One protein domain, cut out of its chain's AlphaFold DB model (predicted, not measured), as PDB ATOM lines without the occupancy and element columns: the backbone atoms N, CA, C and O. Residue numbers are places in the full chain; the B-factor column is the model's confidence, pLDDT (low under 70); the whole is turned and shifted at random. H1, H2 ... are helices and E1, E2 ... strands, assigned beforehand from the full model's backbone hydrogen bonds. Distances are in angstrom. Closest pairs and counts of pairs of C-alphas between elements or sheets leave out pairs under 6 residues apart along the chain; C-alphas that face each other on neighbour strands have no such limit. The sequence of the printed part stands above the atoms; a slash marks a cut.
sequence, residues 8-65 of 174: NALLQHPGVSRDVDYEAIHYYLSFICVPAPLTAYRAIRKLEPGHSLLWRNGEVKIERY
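AT A GLANCE: This is residues 8 to 65 of the 174 residues of a protein of Acidobacteria bacterium (UniProt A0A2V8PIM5). With little regular structure, this is a loose, flat chain: a two-stranded hairpin, E1 and E2, at one end, the short helix H1 at the other, and winding unnamed stretches between and beside them. The hairpin's tip, residues 55 to 60, sticks out. The printed part has 58 residues, 22 of them in the named elements H1, E1, E2, in that order; the class is mixed. The radius of gyration of the C-alphas is 13.1 A, the spans 37 by 31 by 16 A.

HOW THE PARTS SIT: Look first at E1, residues 51 to 56, and E2, residues 59 to 64, an antiparallel hairpin at 161 degrees; N 54 and O 61 are 2.8 A apart, within hydrogen-bond range. H1, residues 22 to 31, is apart from E2; its every O i to N i+4 pair is within hydrogen-bond range.

IN THESE COORDINATES: Find C-alpha 51 at (158.959, 197.048, 241.842); E1 runs 16.5 A, E2 16.9 A. H1 starts at (179.323, 186.423, 251.337) and runs 14.0 A.

THE WHOLE: The C-alphas of Ser 30 and Asn 57, the farthest apart, are 39.1 A apart. Residues 32 to 50 form the long link from H1 to E1; E1 to E2 is tight. The printed part has no cut, and no printed residue is under 70 in pLDDT.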
ATOM      1  N   ASN A   8     179.530 199.089 238.578       91.75
ATOM      2  CA  ASN A   8     180.811 199.750 238.292       91.75
ATOM      3  C   ASN A   8     180.715 201.277 238.393       91.75
ATOM      4  O   ASN A   8     181.653 201.908 238.880       91.75
ATOM      5  N   ALA A   9     179.579 201.853 237.988       94.44
ATOM      6  CA  ALA A   9     179.304 203.278 238.132       94.44
ATOM      7  C   ALA A   9     179.111 203.666 239.608       94.44
ATOM      8  O   ALA A   9     179.651 204.672 240.064       94.44
ATOM      9  N   LEU A  10     178.400 202.840 240.380       95.69
ATOM     10  CA  LEU A  10     178.169 203.068 241.812       95.69
ATOM     11  C   LEU A  10     179.472 203.016 242.624       95.69
ATOM     12  O   LEU A  10     179.679 203.845 243.507       95.69
ATOM     13  N   LEU A  11     180.373 202.091 242.289       95.06
ATOM     14  CA  LEU A  11     181.676 201.903 242.944       95.06
ATOM     15  C   LEU A  11     182.674 203.052 242.712       95.06
ATOM     16  O   LEU A  11     183.751 203.038 243.317       95.06
ATOM     17  N   GLN A  12     182.350 204.010 241.834       95.38
ATOM     18  CA  GLN A  12     183.121 205.250 241.681       95.38
ATOM     19  C   GLN A  12     182.812 206.262 242.791       95.38
ATOM     20  O   GLN A  12     183.609 207.163 243.039       95.38
ATOM     21  N   HIS A  13     181.661 206.144 243.459       95.69
ATOM     22  CA  HIS A  13     181.278 207.079 244.508       95.69
ATOM     23  C   HIS A  13     182.040 206.763 245.808       95.69
ATOM     24  O   HIS A  13     181.956 205.637 246.302       95.69
ATOM     25  N   PRO A  14     182.728 207.739 246.433       94.50
ATOM     26  CA  PRO A  14     183.621 207.491 247.571       94.50
ATOM     27  C   PRO A  14     182.904 206.937 248.811       94.50
ATOM     28  O   PRO A  14     183.513 206.268 249.637       94.50
ATOM     29  N   GLY A  15     181.600 207.198 248.941       93.75
ATOM     30  CA  GLY A  15     180.769 206.666 250.026       93.75
ATOM     31  C   GLY A  15     180.267 205.228 249.835       93.75
ATOM     32  O   GLY A  15     179.514 204.754 250.679       93.75
ATOM     33  N   VAL A  16     180.605 204.545 248.734       95.69
ATOM     34  CA  VAL A  16     180.157 203.166 248.465       95.69
ATOM     35  C   VAL A  16     181.271 202.185 248.833       95.69
ATOM     36  O   VAL A  16     182.310 202.137 248.176       95.69
ATOM     37  N   SER A  17     181.047 201.384 249.881       94.75
ATOM     38  CA  SER A  17     181.996 200.337 250.289       94.75
ATOM     39  C   SER A  17     182.090 199.215 249.249       94.75
ATOM     40  O   SER A  17     181.110 198.875 248.580       94.75
ATOM     41  N   ARG A  18     183.277 198.605 249.161       95.50
ATOM     42  CA  ARG A  18     183.578 197.445 248.308       95.50
ATOM     43  C   ARG A  18     183.531 196.117 249.063       95.50
ATOM     44  O   ARG A  18     183.974 195.104 248.526       95.50
ATOM     45  N   ASP A  19     183.007 196.116 250.285       97.06
ATOM     46  CA  ASP A  19     182.896 194.903 251.091       97.06
ATOM     47  C   ASP A  19     182.034 193.855 250.396       97.06
ATOM     48  O   ASP A  19     180.900 194.120 249.979       97.06
ATOM     49  N   VAL A  20     182.580 192.646 250.306       96.75
ATOM     50  CA  VAL A  20     181.924 191.519 249.649       96.75
ATOM     51  C   VAL A  20     180.760 191.013 250.497       96.75
ATOM     52  O   VAL A  20     180.851 190.866 251.724       96.75
ATOM     53  N   ASP A  21     179.650 190.726 249.828       97.12
ATOM     54  CA  ASP A  21     178.494 190.072 250.425       97.12
ATOM     55  C   ASP A  21     178.640 188.545 250.292       97.12
ATOM     56  O   ASP A  21     178.421 187.969 249.227       97.12
ATOM     57  N   TYR A  22     179.080 187.873 251.363       97.31
ATOM     58  CA  TYR A  22     179.323 186.423 251.337       97.31
ATOM     59  C   TYR A  22     178.046 185.607 251.121       97.31
ATOM     60  O   TYR A  22     178.123 184.504 250.583       97.31
ATOM     61  N   GLU A  23     176.881 186.147 251.484       97.25
ATOM     62  CA  GLU A  23     175.594 185.521 251.184       97.25
ATOM     63  C   GLU A  23     175.336 185.537 249.672       97.25
ATOM     64  O   GLU A  23     174.971 184.519 249.082       97.25
ATOM     65  N   ALA A  24     175.631 186.656 249.005       97.19
ATOM     66  CA  ALA A  24     175.552 186.739 247.550       97.19
ATOM     67  C   ALA A  24     176.513 185.755 246.860       97.19
ATOM     68  O   ALA A  24     176.136 185.120 245.875       97.19
ATOM     69  N   ILE A  25     177.734 185.594 247.385       96.44
ATOM     70  CA  ILE A  25     178.695 184.603 246.875       96.44
ATOM     71  C   ILE A  25     178.177 183.178 247.069       96.44
ATOM     72  O   ILE A  25     178.280 182.371 246.148       96.44
ATOM     73  N   HIS A  26     177.580 182.874 248.223       97.44
ATOM     74  CA  HIS A  26     176.948 181.580 248.458       97.44
ATOM     75  C   HIS A  26     175.863 181.292 247.410       97.44
ATOM     76  O   HIS A  26     175.934 180.266 246.737       97.44
ATOM     77  N   TYR A  27     174.934 182.227 247.181       97.62
ATOM     78  CA  TYR A  27     173.907 182.071 246.147       97.62
ATOM     79  C   TYR A  27     174.498 181.886 244.748       97.62
ATOM     80  O   TYR A  27     174.049 181.015 244.004       97.62
ATOM     81  N   TYR A  28     175.526 182.657 244.396       96.88
ATOM     82  CA  TYR A  28     176.184 182.516 243.104       96.88
ATOM     83  C   TYR A  28     176.812 181.130 242.928       96.88
ATOM     84  O   TYR A  28     176.615 180.499 241.896       96.88
ATOM     85  N   LEU A  29     177.530 180.627 243.931       97.25
ATOM     86  CA  LEU A  29     178.169 179.312 243.853       97.25
ATOM     87  C   LEU A  29     177.153 178.163 243.872       97.25
ATOM     88  O   LEU A  29     177.410 177.118 243.281       97.25
ATOM     89  N   SER A  30     176.000 178.349 244.516       97.38
ATOM     90  CA  SER A  30     174.939 177.340 244.566       97.38
ATOM     91  C   SER A  30     174.026 177.339 243.336       97.38
ATOM     92  O   SER A  30     173.577 176.272 242.924       97.38
ATOM     93  N   PHE A  31     173.742 178.504 242.746       96.06
ATOM     94  CA  PHE A  31     172.695 178.663 241.723       96.06
ATOM     95  C   PHE A  31     173.154 179.371 240.442       96.06
ATOM     96  O   PHE A  31     172.339 179.596 239.550       96.06
ATOM     97  N   ILE A  32     174.429 179.766 240.344       95.44
ATOM     98  CA  ILE A  32     174.992 180.553 239.226       95.44
ATOM     99  C   ILE A  32     174.248 181.899 239.067       95.44
ATOM    100  O   ILE A  32     174.200 182.522 238.009       95.44
ATOM    101  N   CYS A  33     173.641 182.386 240.154       94.88
ATOM    102  CA  CYS A  33     172.836 183.599 240.162       94.88
ATOM    103  C   CYS A  33     172.863 184.256 241.542       94.88
ATOM    104  O   CYS A  33     172.739 183.585 242.563       94.88
ATOM    105  N   VAL A  34     172.975 185.584 241.570       96.25
ATOM    106  CA  VAL A  34     172.753 186.377 242.785       96.25
ATOM    107  C   VAL A  34     171.321 186.918 242.732       96.25
ATOM    108  O   VAL A  34     171.050 187.769 241.875       96.25
ATOM    109  N   PRO A  35     170.390 186.478 243.595       95.75
ATOM    110  CA  PRO A  35     169.016 186.970 243.575       95.75
ATOM    111  C   PRO A  35     168.950 188.451 243.969       95.75
ATOM    112  O   PRO A  35     169.797 188.953 244.705       95.75
ATOM    113  N   ALA A  36     167.958 189.183 243.458       95.38
ATOM    114  CA  ALA A  36     167.635 190.490 244.032       95.38
ATOM    115  C   ALA A  36     167.113 190.301 245.476       95.38
ATOM    116  O   ALA A  36     166.510 189.264 245.748       95.38
ATOM    117  N   PRO A  37     167.364 191.249 246.398       95.69
ATOM    118  CA  PRO A  37     168.039 192.534 246.195       95.69
ATOM    119  C   PRO A  37     169.571 192.473 246.329       95.69
ATOM    120  O   PRO A  37     170.231 193.510 246.242       95.69
ATOM    121  N   LEU A  38     170.161 191.298 246.553       97.00
ATOM    122  CA  LEU A  38     171.595 191.153 246.804       97.00
ATOM    123  C   LEU A  38     172.445 191.502 245.577       97.00
ATOM    124  O   LEU A  38     172.018 191.385 244.430       97.00
ATOM    125  N   THR A  39     173.689 191.901 245.827       96.06
ATOM    126  CA  THR A  39     174.752 192.000 244.819       96.06
ATOM    127  C   THR A  39     176.040 191.441 245.407       96.06
ATOM    128  O   THR A  39     176.084 191.151 246.596       96.06
ATOM    129  N   ALA A  40     177.105 191.331 244.609       94.94
ATOM    130  CA  ALA A  40     178.419 190.943 245.123       94.94
ATOM    131  C   ALA A  40     178.954 191.889 246.225       94.94
ATOM    132  O   ALA A  40     179.857 191.501 246.963       94.94
ATOM    133  N   TYR A  41     178.399 193.102 246.358       96.00
ATOM    134  CA  TYR A  41     178.823 194.120 247.319       96.00
ATOM    135  C   TYR A  41     177.717 194.424 248.336       96.00
ATOM    136  O   TYR A  41     176.583 194.729 247.963       96.00
ATOM    137  N   ARG A  42     178.048 194.441 249.632       96.00
ATOM    138  CA  ARG A  42     177.066 194.674 250.712       96.00
ATOM    139  C   ARG A  42     176.382 196.036 250.624       96.00
ATOM    140  O   ARG A  42     175.208 196.165 250.955       96.00
ATOM    141  N   ALA A  43     177.122 197.051 250.177       95.62
ATOM    142  CA  ALA A  43     176.642 198.428 250.083       95.62
ATOM    143  C   ALA A  43     175.712 198.680 248.883       95.62
ATOM    144  O   ALA A  43     175.122 199.756 248.787       95.62
ATOM    145  N   ILE A  44     175.585 197.720 247.959       96.44
ATOM    146  CA  ILE A  44     174.809 197.870 246.726       96.44
ATOM    147  C   ILE A  44     173.649 196.873 246.740       96.44
ATOM    148  O   ILE A  44     173.831 195.674 246.968       96.44
ATOM    149  N   ARG A  45     172.443 197.373 246.454       95.56
ATOM    150  CA  ARG A  45     171.222 196.572 246.348       95.56
ATOM    151  C   ARG A  45     170.571 196.755 244.980       95.56
ATOM    152  O   ARG A  45     170.491 197.872 244.475       95.56
ATOM    153  N   LYS A  46     170.106 195.654 244.388       96.19
ATOM    154  CA  LYS A  46     169.257 195.667 243.189       96.19
ATOM    155  C   LYS A  46     167.826 195.993 243.590       96.19
ATOM    156  O   LYS A  46     167.311 195.411 244.541       96.19
ATOM    157  N   LEU A  47     167.174 196.859 242.818       96.56
ATOM    158  CA  LEU A  47     165.720 196.956 242.855       96.56
ATOM    159  C   LEU A  47     165.130 195.631 242.358       96.56
ATOM    160  O   LEU A  47     165.565 195.101 241.333       96.56
ATOM    161  N   GLU A  48     164.181 195.079 243.103       96.56
ATOM    162  CA  GLU A  48     163.531 193.824 242.735       96.56
ATOM    163  C   GLU A  48     162.693 193.980 241.450       96.56
ATOM    164  O   GLU A  48     162.100 195.038 241.213       96.56
ATOM    165  N   PRO A  49     162.605 192.940 240.601       95.44
ATOM    166  CA  PRO A  49     161.770 192.990 239.404       95.44
ATOM    167  C   PRO A  49     160.301 193.239 239.771       95.44
ATOM    168  O   PRO A  49     159.820 192.766 240.800       95.44
ATOM    169  N   GLY A  50     159.583 193.996 238.940       97.19
ATOM    170  CA  GLY A  50     158.180 194.345 239.199       97.19
ATOM    171  C   GLY A  50     157.970 195.345 240.342       97.19
ATOM    172  O   GLY A  50     156.835 195.508 240.789       97.19
ATOM    173  N   HIS A  51     159.030 196.010 240.815       97.94
ATOM    174  CA  HIS A  51     158.959 197.048 241.842       97.94
ATOM    175  C   HIS A  51     159.357 198.421 241.303       97.94
ATOM    176  O   HIS A  51     160.187 198.552 240.405       97.94
ATOM    177  N   SER A  52     158.764 199.454 241.890       97.69
ATOM    178  CA  SER A  52     159.137 200.853 241.712       97.69
ATOM    179  C   SER A  52     159.788 201.375 242.991       97.69
ATOM    180  O   SER A  52     159.470 200.907 244.085       97.69
ATOM    181  N   LEU A  53     160.707 202.329 242.849       96.94
ATOM    182  CA  LEU A  53     161.361 203.007 243.964       96.94
ATOM    183  C   LEU A  53     161.087 204.505 243.865       96.94
ATOM    184  O   LEU A  53     161.430 205.139 242.869       96.94
ATOM    185  N   LEU A  54     160.507 205.069 244.922       97.12
ATOM    186  CA  LEU A  54     160.331 206.502 245.098       97.12
ATOM    187  C   LEU A  54     161.275 206.984 246.197       97.12
ATOM    188  O   LEU A  54     161.197 206.520 247.333       97.12
ATOM    189  N   TRP A  55     162.139 207.941 245.866       96.56
ATOM    190  CA  TRP A  55     162.963 208.636 246.849       96.56
ATOM    191  C   TRP A  55     162.493 210.078 247.003       96.56
ATOM    192  O   TRP A  55     162.427 210.819 246.020       96.56
ATOM    193  N   ARG A  56     162.166 210.483 248.230       96.69
ATOM    194  CA  ARG A  56     161.698 211.838 248.540       96.69
ATOM    195  C   ARG A  56     162.157 212.238 249.936       96.69
ATOM    196  O   ARG A  56     161.925 211.509 250.886       96.69
ATOM    197  N   ASN A  57     162.787 213.408 250.062       95.56
ATOM    198  CA  ASN A  57     163.211 213.984 251.349       95.56
ATOM    199  C   ASN A  57     164.066 213.041 252.221       95.56
ATOM    200  O   ASN A  57     163.953 213.046 253.439       95.56
ATOM    201  N   GLY A  58     164.922 212.221 251.602       93.94
ATOM    202  CA  GLY A  58     165.752 211.248 252.321       93.94
ATOM    203  C   GLY A  58     165.076 209.899 252.579       93.94
ATOM    204  O   GLY A  58     165.776 208.943 252.900       93.94
ATOM    205  N   GLU A  59     163.769 209.783 252.356       96.06
ATOM    206  CA  GLU A  59     163.014 208.540 252.514       96.06
ATOM    207  C   GLU A  59     162.959 207.749 251.207       96.06
ATOM    208  O   GLU A  59     162.874 208.318 250.116       96.06
ATOM    209  N   VAL A  60     162.992 206.422 251.328       95.75
ATOM    210  CA  VAL A  60     162.836 205.477 250.219       95.75
ATOM    211  C   VAL A  60     161.547 204.694 250.434       95.75
ATOM    212  O   VAL A  60     161.373 204.061 251.474       95.75
ATOM    213  N   LYS A  61     160.673 204.687 249.429       97.38
ATOM    214  CA  LYS A  61     159.492 203.825 249.362       97.38
ATOM    215  C   LYS A  61     159.637 202.876 248.181       97.38
ATOM    216  O   LYS A  61     159.874 203.326 247.062       97.38
ATOM    217  N   ILE A  62     159.494 201.578 248.429       97.44
ATOM    218  CA  ILE A  62     159.512 200.548 247.389       97.44
ATOM    219  C   ILE A  62     158.124 199.921 247.325       97.44
ATOM    220  O   ILE A  62     157.599 199.474 248.342       97.44
ATOM    221  N   GLU A  63     157.534 199.897 246.134       98.12
ATOM    222  CA  GLU A  63     156.207 199.328 245.906       98.12
ATOM    223  C   GLU A  63     156.234 198.360 244.732       98.12
ATOM    224  O   GLU A  63     156.713 198.690 243.644       98.12
ATOM    225  N   ARG A  64     155.681 197.165 244.947       98.00
ATOM    226  CA  ARG A  64     155.487 196.174 243.891       98.00
ATOM    227  C   ARG A  64     154.300 196.574 243.025       98.00
ATOM    228  O   ARG A  64     153.172 196.596 243.509       98.00
ATOM    229  N   TYR A  65     154.548 196.838 241.749       97.56
ATOM    230  CA  TYR A  65     153.502 197.157 240.777       97.56
ATOM    231  C   TYR A  65     153.101 195.948 239.922       97.56
ATOM    232  O   TYR A  65     152.054 195.976 239.280       97.56
TER     233      TYR A  65